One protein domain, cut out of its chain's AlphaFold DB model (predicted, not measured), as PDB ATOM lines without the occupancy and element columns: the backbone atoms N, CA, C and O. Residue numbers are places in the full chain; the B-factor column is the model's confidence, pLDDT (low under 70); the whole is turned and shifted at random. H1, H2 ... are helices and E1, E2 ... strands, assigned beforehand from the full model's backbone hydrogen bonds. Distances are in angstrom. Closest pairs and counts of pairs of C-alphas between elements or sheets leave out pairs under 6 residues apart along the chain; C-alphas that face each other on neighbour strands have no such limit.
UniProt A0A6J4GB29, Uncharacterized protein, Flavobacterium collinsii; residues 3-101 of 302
ATOM      1  N   THR A   3     -14.628  19.566  -5.936       81.69
ATOM      2  CA  THR A   3     -14.716  19.833  -4.493       81.69
ATOM      3  C   THR A   3     -13.624  19.045  -3.788       81.69
ATOM      4  O   THR A   3     -13.463  17.856  -4.047       81.69
ATOM      5  N   THR A   4     -12.860  19.693  -2.910       85.75
ATOM      6  CA  THR A   4     -11.739  19.059  -2.204       85.75
ATOM      7  C   THR A   4     -11.920  19.120  -0.702       85.75
ATOM      8  O   THR A   4     -12.247  20.181  -0.177       85.75
ATOM      9  N   PHE A   5     -11.663  18.009  -0.019       88.62
ATOM     10  CA  PHE A   5     -11.693  17.926   1.438       88.62
ATOM     11  C   PHE A   5     -10.586  17.015   1.960       88.62
ATOM     12  O   PHE A   5     -10.137  16.092   1.277       88.62
ATOM     13  N   LEU A   6     -10.141  17.305   3.177       88.06
ATOM     14  CA  LEU A   6      -9.158  16.521   3.909       88.06
ATOM     15  C   LEU A   6      -9.896  15.613   4.897       88.06
ATOM     16  O   LEU A   6     -10.699  16.088   5.696       88.06
ATOM     17  N   ASN A   7      -9.631  14.313   4.833       87.81
ATOM     18  CA  ASN A   7     -10.064  13.333   5.820       87.81
ATOM     19  C   ASN A   7      -8.852  12.925   6.661       87.81
ATOM     20  O   ASN A   7      -8.072  12.054   6.271       87.81
ATOM     21  N   GLU A   8      -8.695  13.582   7.807       84.31
ATOM     22  CA  GLU A   8      -7.569  13.364   8.720       84.31
ATOM     23  C   GLU A   8      -7.604  11.970   9.361       84.31
ATOM     24  O   GLU A   8      -6.567  11.326   9.461       84.31
ATOM     25  N   SER A   9      -8.788  11.443   9.700       85.06
ATOM     26  CA  SER A   9      -8.932  10.126  10.342       85.06
ATOM     27  C   SER A   9      -8.368   8.981   9.500       85.06
ATOM     28  O   SER A   9      -7.855   8.006  10.043       85.06
ATOM     29  N   ASN A  10      -8.448   9.109   8.174       84.50
ATOM     30  CA  ASN A  10      -7.968   8.098   7.233       84.50
ATOM     31  C   ASN A  10      -6.668   8.508   6.524       84.50
ATOM     32  O   ASN A  10      -6.219   7.771   5.647       84.50
ATOM     33  N   ASN A  11      -6.086   9.665   6.869       90.19
ATOM     34  CA  ASN A  11      -4.962  10.289   6.165       90.19
ATOM     35  C   ASN A  11      -5.187  10.346   4.641       90.19
ATOM     36  O   ASN A  11      -4.412   9.795   3.858       90.19
ATOM     37  N   GLN A  12      -6.288  10.969   4.206       92.50
ATOM     38  CA  GLN A  12      -6.658  11.053   2.788       92.50
ATOM     39  C   GLN A  12      -7.058  12.469   2.367       92.50
ATOM     40  O   GLN A  12      -7.856  13.122   3.034       92.50
ATOM     41  N   PHE A  13      -6.586  12.910   1.202       90.62
ATOM     42  CA  PHE A  13      -7.217  13.983   0.438       90.62
ATOM     43  C   PHE A  13      -8.267  13.379  -0.484       90.62
ATOM     44  O   PHE A  13      -8.020  12.365  -1.136       90.62
ATOM     45  N   ILE A  14      -9.437  14.000  -0.557       90.19
ATOM     46  CA  ILE A  14     -10.510  13.535  -1.426       90.19
ATOM     47  C   ILE A  14     -10.873  14.654  -2.391       90.19
ATOM     48  O   ILE A  14     -11.171  15.780  -1.987       90.19
ATOM     49  N   ILE A  15     -10.818  14.332  -3.681       89.94
ATOM     50  CA  ILE A  15     -11.168  15.215  -4.788       89.94
ATOM     51  C   ILE A  15     -12.430  14.648  -5.435       89.94
ATOM     52  O   ILE A  15     -12.409  13.554  -5.985       89.94
ATOM     53  N   ILE A  16     -13.535  15.382  -5.386       87.69
ATOM     54  CA  ILE A  16     -14.769  15.010  -6.081       87.69
ATOM     55  C   ILE A  16     -14.812  15.760  -7.400       87.69
ATOM     56  O   ILE A  16     -14.819  16.990  -7.407       87.69
ATOM     57  N   SER A  17     -14.878  15.013  -8.495       84.12
ATOM     58  CA  SER A  17     -15.163  15.507  -9.837       84.12
ATOM     59  C   SER A  17     -16.574  15.127 -10.252       84.12
ATOM     60  O   SER A  17     -17.076  14.069  -9.878       84.12
ATOM     61  N   LYS A  18     -17.195  15.954 -11.093       79.75
ATOM     62  CA  LYS A  18     -18.459  15.592 -11.741       79.75
ATOM     63  C   LYS A  18     -18.272  14.442 -12.736       79.75
ATOM     64  O   LYS A  18     -19.127  13.567 -12.805       79.75
ATOM     65  N   ASP A  19     -17.157  14.449 -13.460       76.44
ATOM     66  CA  ASP A  19     -16.934  13.555 -14.601       76.44
ATOM     67  C   ASP A  19     -16.157  12.291 -14.195       76.44
ATOM     68  O   ASP A  19     -16.436  11.206 -14.692       76.44
ATOM     69  N   ASN A  20     -15.257  12.412 -13.209       74.75
ATOM     70  CA  ASN A  20     -14.392  11.318 -12.737       74.75
ATOM     71  C   ASN A  20     -14.828  10.713 -11.387       74.75
ATOM     72  O   ASN A  20     -14.162   9.826 -10.858       74.75
ATOM     73  N   GLY A  21     -15.927  11.196 -10.796       83.81
ATOM     74  CA  GLY A  21     -16.405  10.729  -9.494       83.81
ATOM     75  C   GLY A  21     -15.479  11.102  -8.329       83.81
ATOM     76  O   GLY A  21     -14.857  12.166  -8.319       83.81
ATOM     77  N   VAL A  22     -15.432  10.248  -7.301       88.12
ATOM     78  CA  VAL A  22     -14.669  10.499  -6.068       88.12
ATOM     79  C   VAL A  22     -13.261   9.920  -6.186       88.12
ATOM     80  O   VAL A  22     -13.079   8.712  -6.318       88.12
ATOM     81  N   PHE A  23     -12.257  10.783  -6.084       90.38
ATOM     82  CA  PHE A  23     -10.853  10.419  -6.156       90.38
ATOM     83  C   PHE A  23     -10.187  10.533  -4.782       90.38
ATOM     84  O   PHE A  23     -10.047  11.624  -4.229       90.38
ATOM     85  N   HIS A  24      -9.784   9.389  -4.229       91.44
ATOM     86  CA  HIS A  24      -9.112   9.294  -2.933       91.44
ATOM     87  C   HIS A  24      -7.595   9.285  -3.117       91.44
ATOM     88  O   HIS A  24      -7.072   8.481  -3.891       91.44
ATOM     89  N   ILE A  25      -6.897  10.134  -2.372       92.19
ATOM     90  CA  ILE A  25      -5.437  10.239  -2.336       92.19
ATOM     91  C   ILE A  25      -5.005  10.030  -0.886       92.19
ATOM     92  O   ILE A  25      -5.065  10.953  -0.077       92.19
ATOM     93  N   GLY A  26      -4.604   8.811  -0.540       91.69
ATOM     94  CA  GLY A  26      -4.024   8.512   0.763       91.69
ATOM     95  C   GLY A  26      -2.586   9.004   0.864       91.69
ATOM     96  O   GLY A  26      -1.847   9.002  -0.122       91.69
ATOM     97  N   TYR A  27      -2.201   9.422   2.067       91.06
ATOM     98  CA  TYR A  27      -0.842   9.818   2.412       91.06
ATOM     99  C   TYR A  27      -0.383   9.122   3.698       91.06
ATOM    100  O   TYR A  27      -1.189   8.694   4.527       91.06
ATOM    101  N   LYS A  28       0.936   9.006   3.867       88.44
ATOM    102  CA  LYS A  28       1.572   8.508   5.091       88.44
ATOM    103  C   LYS A  28       2.256   9.677   5.794       88.44
ATOM    104  O   LYS A  28       2.912  10.486   5.148       88.44
ATOM    105  N   ASN A  29       2.131   9.750   7.122       81.25
ATOM    106  CA  ASN A  29       2.753  10.814   7.927       81.25
ATOM    107  C   ASN A  29       4.289  10.773   7.893       81.25
ATOM    108  O   ASN A  29       4.945  11.788   8.111       81.25
ATOM    109  N   LYS A  30       4.857   9.595   7.629       83.44
ATOM    110  CA  LYS A  30       6.273   9.393   7.331       83.44
ATOM    111  C   LYS A  30       6.368   8.524   6.089       83.44
ATOM    112  O   LYS A  30       5.773   7.448   6.054       83.44
ATOM    113  N   GLU A  31       7.066   9.023   5.080       85.00
ATOM    114  CA  GLU A  31       7.277   8.330   3.817       85.00
ATOM    115  C   GLU A  31       8.778   8.248   3.553       85.00
ATOM    116  O   GLU A  31       9.387   9.189   3.046       85.00
ATOM    117  N   ASP A  32       9.371   7.120   3.936       84.81
ATOM    118  CA  ASP A  32      10.820   6.914   3.877       84.81
ATOM    119  C   ASP A  32      11.342   6.956   2.428       84.81
ATOM    120  O   ASP A  32      12.455   7.415   2.183       84.81
ATOM    121  N   ARG A  33      10.493   6.594   1.453       88.00
ATOM    122  CA  ARG A  33      10.804   6.619   0.011       88.00
ATOM    123  C   ARG A  33      11.055   8.023  -0.547       88.00
ATOM    124  O   ARG A  33      11.585   8.153  -1.644       88.00
ATOM    125  N   VAL A  34      10.658   9.089   0.159       82.75
ATOM    126  CA  VAL A  34      10.929  10.471  -0.287       82.75
ATOM    127  C   VAL A  34      12.429  10.772  -0.266       82.75
ATOM    128  O   VAL A  34      12.886  11.575  -1.074       82.75
ATOM    129  N   GLY A  35      13.201  10.110   0.605       81.12
ATOM    130  CA  GLY A  35      14.658  10.263   0.660       81.12
ATOM    131  C   GLY A  35      15.387   9.787  -0.601       81.12
ATOM    132  O   GLY A  35      16.511  10.216  -0.836       81.12
ATOM    133  N   ASP A  36      14.734   8.953  -1.418       84.25
ATOM    134  CA  ASP A  36      15.269   8.431  -2.681       84.25
ATOM    135  C   ASP A  36      14.969   9.347  -3.886       84.25
ATOM    136  O   ASP A  36      15.371   9.046  -5.010       84.25
ATOM    137  N   LEU A  37      14.218  10.436  -3.682       85.44
ATOM    138  CA  LEU A  37      13.870  11.392  -4.732       85.44
ATOM    139  C   LEU A  37      14.926  12.501  -4.844       85.44
ATOM    140  O   LEU A  37      15.560  12.883  -3.860       85.44
ATOM    141  N   ASP A  38      15.065  13.058  -6.050       84.75
ATOM    142  CA  ASP A  38      15.846  14.277  -6.287       84.75
ATOM    143  C   ASP A  38      15.332  15.448  -5.428       84.75
ATOM    144  O   ASP A  38      14.194  15.429  -4.954       84.75
ATOM    145  N   ASP A  39      16.141  16.503  -5.257       86.38
ATOM    146  CA  ASP A  39      15.741  17.683  -4.478       86.38
ATOM    147  C   ASP A  39      14.413  18.275  -4.991       86.38
ATOM    148  O   ASP A  39      14.326  18.868  -6.071       86.38
ATOM    149  N   LEU A  40      13.362  18.106  -4.186       86.00
ATOM    150  CA  LEU A  40      12.002  18.539  -4.495       86.00
ATOM    151  C   LEU A  40      11.772  20.025  -4.208       86.00
ATOM    152  O   LEU A  40      10.762  20.564  -4.665       86.00
ATOM    153  N   LYS A  41      12.674  20.700  -3.473       88.06
ATOM    154  CA  LYS A  41      12.532  22.125  -3.128       88.06
ATOM    155  C   LYS A  41      12.201  23.021  -4.324       88.06
ATOM    156  O   LYS A  41      11.205  23.734  -4.217       88.06
ATOM    157  N   PRO A  42      12.955  23.010  -5.441       89.12
ATOM    158  CA  PRO A  42      12.656  23.880  -6.579       89.12
ATOM    159  C   PRO A  42      11.248  23.632  -7.136       89.12
ATOM    160  O   PRO A  42      10.457  24.561  -7.244       89.12
ATOM    161  N   THR A  43      10.891  22.365  -7.362       88.56
ATOM    162  CA  THR A  43       9.568  21.975  -7.876       88.56
ATOM    163  C   THR A  43       8.432  22.394  -6.933       88.56
ATOM    164  O   THR A  43       7.331  22.720  -7.373       88.56
ATOM    165  N   PHE A  44       8.678  22.386  -5.622       88.62
ATOM    166  CA  PHE A  44       7.698  22.806  -4.626       88.62
ATOM    167  C   PHE A  44       7.516  24.329  -4.568       88.62
ATOM    168  O   PHE A  44       6.397  24.798  -4.364       88.62
ATOM    169  N   GLU A  45       8.578  25.110  -4.763       91.44
ATOM    170  CA  GLU A  45       8.447  26.565  -4.893       91.44
ATOM    171  C   GLU A  45       7.699  26.939  -6.184       91.44
ATOM    172  O   GLU A  45       6.786  27.765  -6.130       91.44
ATOM    173  N   ASP A  46       7.972  26.255  -7.302       89.62
ATOM    174  CA  ASP A  46       7.216  26.427  -8.553       89.62
ATOM    175  C   ASP A  46       5.722  26.118  -8.353       89.62
ATOM    176  O   ASP A  46       4.848  26.883  -8.769       89.62
ATOM    177  N   LEU A  47       5.419  25.023  -7.642       91.31
ATOM    178  CA  LEU A  47       4.053  24.643  -7.282       91.31
ATOM    179  C   LEU A  47       3.338  25.761  -6.513       91.31
ATOM    180  O   LEU A  47       2.197  26.080  -6.846       91.31
ATOM    181  N   LYS A  48       3.984  26.365  -5.503       91.38
ATOM    182  CA  LYS A  48       3.387  27.458  -4.717       91.38
ATOM    183  C   LYS A  48       3.029  28.650  -5.594       91.38
ATOM    184  O   LYS A  48       1.909  29.142  -5.493       91.38
ATOM    185  N   VAL A  49       3.953  29.080  -6.455       91.38
ATOM    186  CA  VAL A  49       3.744  30.220  -7.360       91.38
ATOM    187  C   VAL A  49       2.579  29.945  -8.311       91.38
ATOM    188  O   VAL A  49       1.694  30.782  -8.486       91.38
ATOM    189  N   LEU A  50       2.528  28.753  -8.910       89.06
ATOM    190  CA  LEU A  50       1.453  28.386  -9.833       89.06
ATOM    191  C   LEU A  50       0.096  28.242  -9.128       89.06
ATOM    192  O   LEU A  50      -0.936  28.579  -9.708       89.06
ATOM    193  N   PHE A  51       0.082  27.815  -7.863       91.50
ATOM    194  CA  PHE A  51      -1.132  27.678  -7.055       91.50
ATOM    195  C   PHE A  51      -1.716  29.012  -6.568       91.50
ATOM    196  O   PHE A  51      -2.847  29.029  -6.086       91.50
ATOM    197  N   GLU A  52      -1.032  30.146  -6.741       90.75
ATOM    198  CA  GLU A  52      -1.672  31.459  -6.569       90.75
ATOM    199  C   GLU A  52      -2.779  31.693  -7.615       90.75
ATOM    200  O   GLU A  52      -3.753  32.411  -7.365       90.75
ATOM    201  N   LYS A  53      -2.671  31.041  -8.782       88.50
ATOM    202  CA  LYS A  53      -3.639  31.118  -9.881       88.50
ATOM    203  C   LYS A  53      -4.744  30.080  -9.659       88.50
ATOM    204  O   LYS A  53      -4.549  28.883  -9.871       88.50
ATOM    205  N   LYS A  54      -5.938  30.523  -9.255       86.56
ATOM    206  CA  LYS A  54      -7.067  29.627  -8.922       86.56
ATOM    207  C   LYS A  54      -7.467  28.710 -10.080       86.56
ATOM    208  O   LYS A  54      -7.851  27.565  -9.850       86.56
ATOM    209  N   GLU A  55      -7.368  29.203 -11.308       86.69
ATOM    210  CA  GLU A  55      -7.675  28.469 -12.532       86.69
ATOM    211  C   GLU A  55      -6.653  27.355 -12.776       86.69
ATOM    212  O   GLU A  55      -7.044  26.239 -13.104       86.69
ATOM    213  N   PHE A  56      -5.361  27.603 -12.530       91.81
ATOM    214  CA  PHE A  56      -4.310  26.588 -12.665       91.81
ATOM    215  C   PHE A  56      -4.560  25.384 -11.748       91.81
ATOM    216  O   PHE A  56      -4.422  24.237 -12.173       91.81
ATOM    217  N   ILE A  57      -5.006  25.625 -10.509       91.31
ATOM    218  CA  ILE A  57      -5.337  24.555  -9.553       91.31
ATOM    219  C   ILE A  57      -6.380  23.590 -10.141       91.31
ATOM    220  O   ILE A  57      -6.330  22.387  -9.880       91.31
ATOM    221  N   GLN A  58      -7.339  24.098 -10.921       89.88
ATOM    222  CA  GLN A  58      -8.366  23.279 -11.562       89.88
ATOM    223  C   GLN A  58      -7.745  22.333 -12.602       89.88
ATOM    224  O   GLN A  58      -8.037  21.138 -12.552       89.88
ATOM    225  N   PHE A  59      -6.850  22.834 -13.463       91.25
ATOM    226  CA  PHE A  59      -6.108  22.016 -14.435       91.25
ATOM    227  C   PHE A  59      -5.214  20.988 -13.740       91.25
ATOM    228  O   PHE A  59      -5.204  19.817 -14.106       91.25
ATOM    229  N   PHE A  60      -4.525  21.381 -12.670       92.38
ATOM    230  CA  PHE A  60      -3.674  20.464 -11.915       92.38
ATOM    231  C   PHE A  60      -4.467  19.313 -11.273       92.38
ATOM    232  O   PHE A  60      -4.051  18.156 -11.343       92.38
ATOM    233  N   LYS A  61      -5.641  19.603 -10.692       90.44
ATOM    234  CA  LYS A  61      -6.554  18.570 -10.169       90.44
ATOM    235  C   LYS A  61      -7.007  17.617 -11.271       90.44
ATOM    236  O   LYS A  61      -7.025  16.411 -11.055       90.44
ATOM    237  N   GLU A  62      -7.341  18.152 -12.439       89.88
ATOM    238  CA  GLU A  62      -7.772  17.364 -13.590       89.88
ATOM    239  C   GLU A  62      -6.676  16.411 -14.070       89.88
ATOM    240  O   GLU A  62      -6.912  15.203 -14.152       89.88
ATOM    241  N   ILE A  63      -5.455  16.922 -14.250       90.62
ATOM    242  CA  ILE A  63      -4.272  16.135 -14.609       90.62
ATOM    243  C   ILE A  63      -4.014  15.014 -13.595       90.62
ATOM    244  O   ILE A  63      -3.823  13.869 -14.004       90.62
ATOM    245  N   ILE A  64      -4.075  15.295 -12.287       90.31
ATOM    246  CA  ILE A  64      -3.899  14.269 -11.242       90.31
ATOM    247  C   ILE A  64      -4.975  13.183 -11.315       90.31
ATOM    248  O   ILE A  64      -4.667  12.011 -11.105       90.31
ATOM    249  N   THR A  65      -6.230  13.546 -11.589       86.50
ATOM    250  CA  THR A  65      -7.307  12.550 -11.690       86.50
ATOM    251  C   THR A  65      -7.253  11.730 -12.980       86.50
ATOM    252  O   THR A  65      -7.699  10.584 -12.975       86.50
ATOM    253  N   ASN A  66      -6.703  12.289 -14.062       84.38
ATOM    254  CA  ASN A  66      -6.706  11.672 -15.391       84.38
ATOM    255  C   ASN A  66      -5.449  10.843 -15.682       84.38
ATOM    256  O   ASN A  66      -5.519   9.837 -16.385       84.38
ATOM    257  N   ILE A  67      -4.293  11.234 -15.146       81.69
ATOM    258  CA  ILE A  67      -3.078  10.418 -15.222       81.69
ATOM    259  C   ILE A  67      -3.253   9.214 -14.299       81.69
ATOM    260  O   ILE A  67      -3.818   9.355 -13.219       81.69
ATOM    261  N   GLY A  68      -2.789   8.031 -14.724       77.31
ATOM    262  CA  GLY A  68      -3.002   6.697 -14.122       77.31
ATOM    263  C   GLY A  68      -2.616   6.490 -12.642       77.31
ATOM    264  O   GLY A  68      -2.432   5.364 -12.201       77.31
ATOM    265  N   ILE A  69      -2.515   7.549 -11.838       85.19
ATOM    266  CA  ILE A  69      -2.427   7.540 -10.375       85.19
ATOM    267  C   ILE A  69      -3.622   6.792  -9.763       85.19
ATOM    268  O   ILE A  69      -3.472   6.141  -8.733       85.19
ATOM    269  N   HIS A  70      -4.801   6.819 -10.395       83.56
ATOM    270  CA  HIS A  70      -5.971   6.064  -9.928       83.56
ATOM    271  C   HIS A  70      -5.778   4.540  -9.941       83.56
ATOM    272  O   HIS A  70      -6.438   3.848  -9.167       83.56
ATOM    273  N   GLU A  71      -4.855   4.023 -10.754       84.69
ATOM    274  CA  GLU A  71      -4.512   2.596 -10.809       84.69
ATOM    275  C   GLU A  71      -3.613   2.164  -9.638       84.69
ATOM    276  O   GLU A  71      -3.431   0.973  -9.390       84.69
ATOM    277  N   LYS A  72      -3.037   3.124  -8.903       89.81
ATOM    278  CA  LYS A  72      -2.173   2.873  -7.745       89.81
ATOM    279  C   LYS A  72      -2.994   2.678  -6.474       89.81
ATOM    280  O   LYS A  72      -4.108   3.204  -6.347       89.81
ATOM    281  N   ASP A  73      -2.411   1.958  -5.515       90.50
ATOM    282  CA  ASP A  73      -2.996   1.786  -4.185       90.50
ATOM    283  C   ASP A  73      -3.246   3.144  -3.523       90.50
ATOM    284  O   ASP A  73      -2.409   4.044  -3.606       90.50
ATOM    285  N   ILE A  74      -4.397   3.290  -2.859       90.00
ATOM    286  CA  ILE A  74      -4.843   4.562  -2.277       90.00
ATOM    287  C   ILE A  74      -3.769   5.166  -1.369       90.00
ATOM    288  O   ILE A  74      -3.557   6.374  -1.441       90.00
ATOM    289  N   HIS A  75      -3.075   4.358  -0.566       89.94
ATOM    290  CA  HIS A  75      -2.070   4.833   0.386       89.94
ATOM    291  C   HIS A  75      -0.749   5.265  -0.261       89.94
ATOM    292  O   HIS A  75       0.050   5.934   0.395       89.94
ATOM    293  N   ASP A  76      -0.524   4.914  -1.527       90.50
ATOM    294  CA  ASP A  76       0.687   5.258  -2.277       90.50
ATOM    295  C   ASP A  76       0.466   6.398  -3.285       90.50
ATOM    296  O   ASP A  76       1.430   6.976  -3.790       90.50
ATOM    297  N   ARG A  77      -0.786   6.787  -3.555       91.62
ATOM    298  CA  ARG A  77      -1.123   7.822  -4.551       91.62
ATOM    299  C   ARG A  77      -0.464   9.167  -4.279       91.62
ATOM    300  O   ARG A  77      -0.023   9.812  -5.226       91.62
ATOM    301  N   PHE A  78      -0.377   9.600  -3.018       91.44
ATOM    302  CA  PHE A  78       0.305  10.857  -2.698       91.44
ATOM    303  C   PHE A  78       1.796  10.792  -3.041       91.44
ATOM    304  O   PHE A  78       2.319  11.712  -3.664       91.44
ATOM    305  N   PHE A  79       2.465   9.685  -2.713       91.06
ATOM    306  CA  PHE A  79       3.869   9.486  -3.067       91.06
ATOM    307  C   PHE A  79       4.077   9.501  -4.589       91.06
ATOM    308  O   PHE A  79       4.979  10.177  -5.075       91.06
ATOM    309  N   GLU A  80       3.210   8.836  -5.354       91.44
ATOM    310  CA  GLU A  80       3.287   8.824  -6.823       91.44
ATOM    311  C   GLU A  80       3.056  10.216  -7.443       91.44
ATOM    312  O   GLU A  80       3.713  10.566  -8.428       91.44
ATOM    313  N   ILE A  81       2.188  11.041  -6.837       91.94
ATOM    314  CA  ILE A  81       2.015  12.457  -7.205       91.94
ATOM    315  C   ILE A  81       3.305  13.238  -6.949       91.94
ATOM    316  O   ILE A  81       3.753  13.958  -7.836       91.94
ATOM    317  N   ILE A  82       3.917  13.090  -5.770       90.81
ATOM    318  CA  ILE A  82       5.165  13.785  -5.421       90.81
ATOM    319  C   ILE A  82       6.310  13.365  -6.352       90.81
ATOM    320  O   ILE A  82       7.000  14.217  -6.907       90.81
ATOM    321  N   LYS A  83       6.460  12.061  -6.599       90.69
ATOM    322  CA  LYS A  83       7.452  11.497  -7.522       90.69
ATOM    323  C   LYS A  83       7.300  12.037  -8.948       90.69
ATOM    324  O   LYS A  83       8.293  12.271  -9.629       90.69
ATOM    325  N   SER A  84       6.063  12.246  -9.395       90.94
ATOM    326  CA  SER A  84       5.754  12.726 -10.748       90.94
ATOM    327  C   SER A  84       5.474  14.230 -10.808       90.94
ATOM    328  O   SER A  84       5.043  14.726 -11.848       90.94
ATOM    329  N   LEU A  85       5.715  14.977  -9.723       91.25
ATOM    330  CA  LEU A  85       5.226  16.348  -9.552       91.25
ATOM    331  C   LEU A  85       5.665  17.279 -10.684       91.25
ATOM    332  O   LEU A  85       4.847  18.021 -11.220       91.25
ATOM    333  N   LYS A  86       6.932  17.186 -11.101       91.12
ATOM    334  CA  LYS A  86       7.483  17.985 -12.203       91.12
ATOM    335  C   LYS A  86       6.744  17.754 -13.526       91.12
ATOM    336  O   LYS A  86       6.467  18.705 -14.253       91.12
ATOM    337  N   LEU A  87       6.407  16.501 -13.832       91.25
ATOM    338  CA  LEU A  87       5.645  16.150 -15.032       91.25
ATOM    339  C   LEU A  87       4.206  16.672 -14.935       91.25
ATOM    340  O   LEU A  87       3.712  17.275 -15.883       91.25
ATOM    341  N   LEU A  88       3.552  16.463 -13.788       93.25
ATOM    342  CA  LEU A  88       2.178  16.913 -13.549       93.25
ATOM    343  C   LEU A  88       2.056  18.435 -13.670       93.25
ATOM    344  O   LEU A  88       1.127  18.924 -14.309       93.25
ATOM    345  N   LEU A  89       3.017  19.173 -13.105       92.94
ATOM    346  CA  LEU A  89       3.105  20.627 -13.217       92.94
ATOM    347  C   LEU A  89       3.253  21.075 -14.669       92.94
ATOM    348  O   LEU A  89       2.466  21.896 -15.122       92.94
ATOM    349  N   SER A  90       4.197  20.490 -15.410       92.81
ATOM    350  CA  SER A  90       4.423  20.837 -16.818       92.81
ATOM    351  C   SER A  90       3.192  20.584 -17.697       92.81
ATOM    352  O   SER A  90       2.895  21.380 -18.586       92.81
ATOM    353  N   LEU A  91       2.456  19.495 -17.451       93.75
ATOM    354  CA  LEU A  91       1.228  19.191 -18.189       93.75
ATOM    355  C   LEU A  91       0.097  20.162 -17.835       93.75
ATOM    356  O   LEU A  91      -0.538  20.704 -18.736       93.75
ATOM    357  N   ALA A  92      -0.114  20.427 -16.545       93.38
ATOM    358  CA  ALA A  92      -1.124  21.381 -16.095       93.38
ATOM    359  C   ALA A  92      -0.826  22.809 -16.575       93.38
ATOM    360  O   ALA A  92      -1.744  23.544 -16.926       93.38
ATOM    361  N   GLU A  93       0.450  23.197 -16.621       92.06
ATOM    362  CA  GLU A  93       0.889  24.501 -17.116       92.06
ATOM    363  C   GLU A  93       0.614  24.644 -18.604       92.06
ATOM    364  O   GLU A  93       0.003  25.625 -19.009       92.06
ATOM    365  N   LYS A  94       0.946  23.627 -19.402       91.38
ATOM    366  CA  LYS A  94       0.629  23.609 -20.831       91.38
ATOM    367  C   LYS A  94      -0.877  23.729 -21.093       91.38
ATOM    368  O   LYS A  94      -1.283  24.488 -21.971       91.38
ATOM    369  N   ASP A  95      -1.709  22.992 -20.360       90.50
ATOM    370  CA  ASP A  95      -3.166  23.051 -20.533       90.50
ATOM    371  C   ASP A  95      -3.738  24.400 -20.085       90.50
ATOM    372  O   ASP A  95      -4.587  24.976 -20.769       90.50
ATOM    373  N   TYR A  96      -3.212  24.955 -18.992       89.25
ATOM    374  CA  TYR A  96      -3.548  26.300 -18.540       89.25
ATOM    375  C   TYR A  96      -3.138  27.373 -19.558       89.25
ATOM    376  O   TYR A  96      -3.932  28.263 -19.857       89.25
ATOM    377  N   GLU A  97      -1.932  27.296 -20.124       87.12
ATOM    378  CA  GLU A  97      -1.467  28.214 -21.167       87.12
ATOM    379  C   GLU A  97      -2.366  28.156 -22.402       87.12
ATOM    380  O   GLU A  97      -2.782  29.202 -22.900       87.12
ATOM    381  N   ASN A  98      -2.732  26.954 -22.858       86.25
ATOM    382  CA  ASN A  98      -3.669  26.784 -23.969       86.25
ATOM    383  C   ASN A  98      -5.029  27.419 -23.655       86.25
ATOM    384  O   ASN A  98      -5.556  28.170 -24.471       86.25
ATOM    385  N   TYR A  99      -5.562  27.197 -22.452       86.31
ATOM    386  CA  TYR A  99      -6.808  27.824 -22.015       86.31
ATOM    387  C   TYR A  99      -6.725  29.355 -22.002       86.31
ATOM    388  O   TYR A  99      -7.638  30.037 -22.473       86.31
ATOM    389  N   VAL A 100      -5.632  29.917 -21.478       82.56
ATOM    390  CA  VAL A 100      -5.414  31.369 -21.461       82.56
ATOM    391  C   VAL A 100      -5.334  31.917 -22.885       82.56
ATOM    392  O   VAL A 100      -5.906  32.975 -23.158       82.56
ATOM    393  N   LEU A 101      -4.664  31.208 -23.796       80.69
ATOM    394  CA  LEU A 101      -4.577  31.579 -25.206       80.69
ATOM    395  C   LEU A 101      -5.949  31.548 -25.890       80.69
ATOM    396  O   LEU A 101      -6.299  32.518 -26.564       80.69
TER     397      LEU A 101
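AT A GLANCE: This is residues 3 to 101 of the 302 residues of an uncharacterized protein of Flavobacterium collinsii (UniProt A0A6J4GB29). A small sheet of three strands, E1, E2 and E3, forms a wall at one side, and the six helices lie to one side of it, the other face staying bare. H3 and H5 reach the sheet with parts of their residues, H6 crosses H3 midway as an X on the side away from the sheet, and H1 and H2 lie far from the strands. The printed part has 99 residues, with three named strands followed by six named helices; the sheet's order is E1 - E2 - E3, all antiparallel, and the class is mixed, helices and strands. The whole is compact, with a radius of gyration of the C-alphas of 13.6 A, and the C-alphas span 40 by 34 by 22 A.

IN THESE COORDINATES: E1 is residues 3 to 7, 13.0 A, and begins with C-alpha 3 at (-14.716, 19.833, -4.493). E2 is residues 12 to 17, 15.9 A, and E3 residues 21 to 26, 16.2 A. H1 is residues 32 to 36, 8.1 A, and H2 residues 41 to 51, 15.3 A. H3 is residues 54 to 66, 19.1 A, and H4 residues 68 to 71, 5.5 A. H5 is residues 77 to 83, 9.8 A, and begins with C-alpha 77 at (-1.123, 7.822, -4.551). H6, the longest helix, is residues 85 to 101, 23.9 A, and ends with C-alpha 101 at (-4.577, 31.579, -25.206).

HOW THE PARTS SIT: E1, E2 and E3 form a meander, each strand the antiparallel neighbour of the one before. E1 and E2 are a hairpin, with N 5 and O 14 at 3.0 A, within hydrogen-bond range. E2 and E3 are a hairpin too, with N 15 and O 23 at 2.9 A. H3 only grazes the sheet, with residues 61 to 65, and H5 only grazes it, with residues 77 to 81; the C-alphas of Ile 25 and Arg 77, the closest of E3 and H5, are 5.4 A apart. H4 touches H5, closest at the C-alphas of Ile 69 and Arg 77, 6.0 A. H3 and H6 touch at a steep tilt of 55 degrees, opposite ways, closest at the C-alphas of Phe 60 and Ala 92, 5.0 A. H2 and H6 only just touch, with 3 pairs of C-alphas within 8 A, the closest those of Thr 43 and Lys 86, 6.2 A; H6 does so with residues 85 to 89 alone. H1 and H5 are close but not clearly touching, with the C-alphas of Val 34 and Phe 79 7.7 A apart. In H2, H5 and H6 every O i to N i+4 pair is within hydrogen-bond range; H3 has 8 of 9, H1 has 0 of 1 but 2 of 2 O i to N i+3 pairs, and H4 is too short for an O i to N i+4 pair.

THE WHOLE: The two C-alphas farthest apart are those of Ser 9 and Leu 101, 41.7 A. The printed part has no cut, and its links are tight. The mean pLDDT of the printed part is 88.1, and no printed residue is under 70.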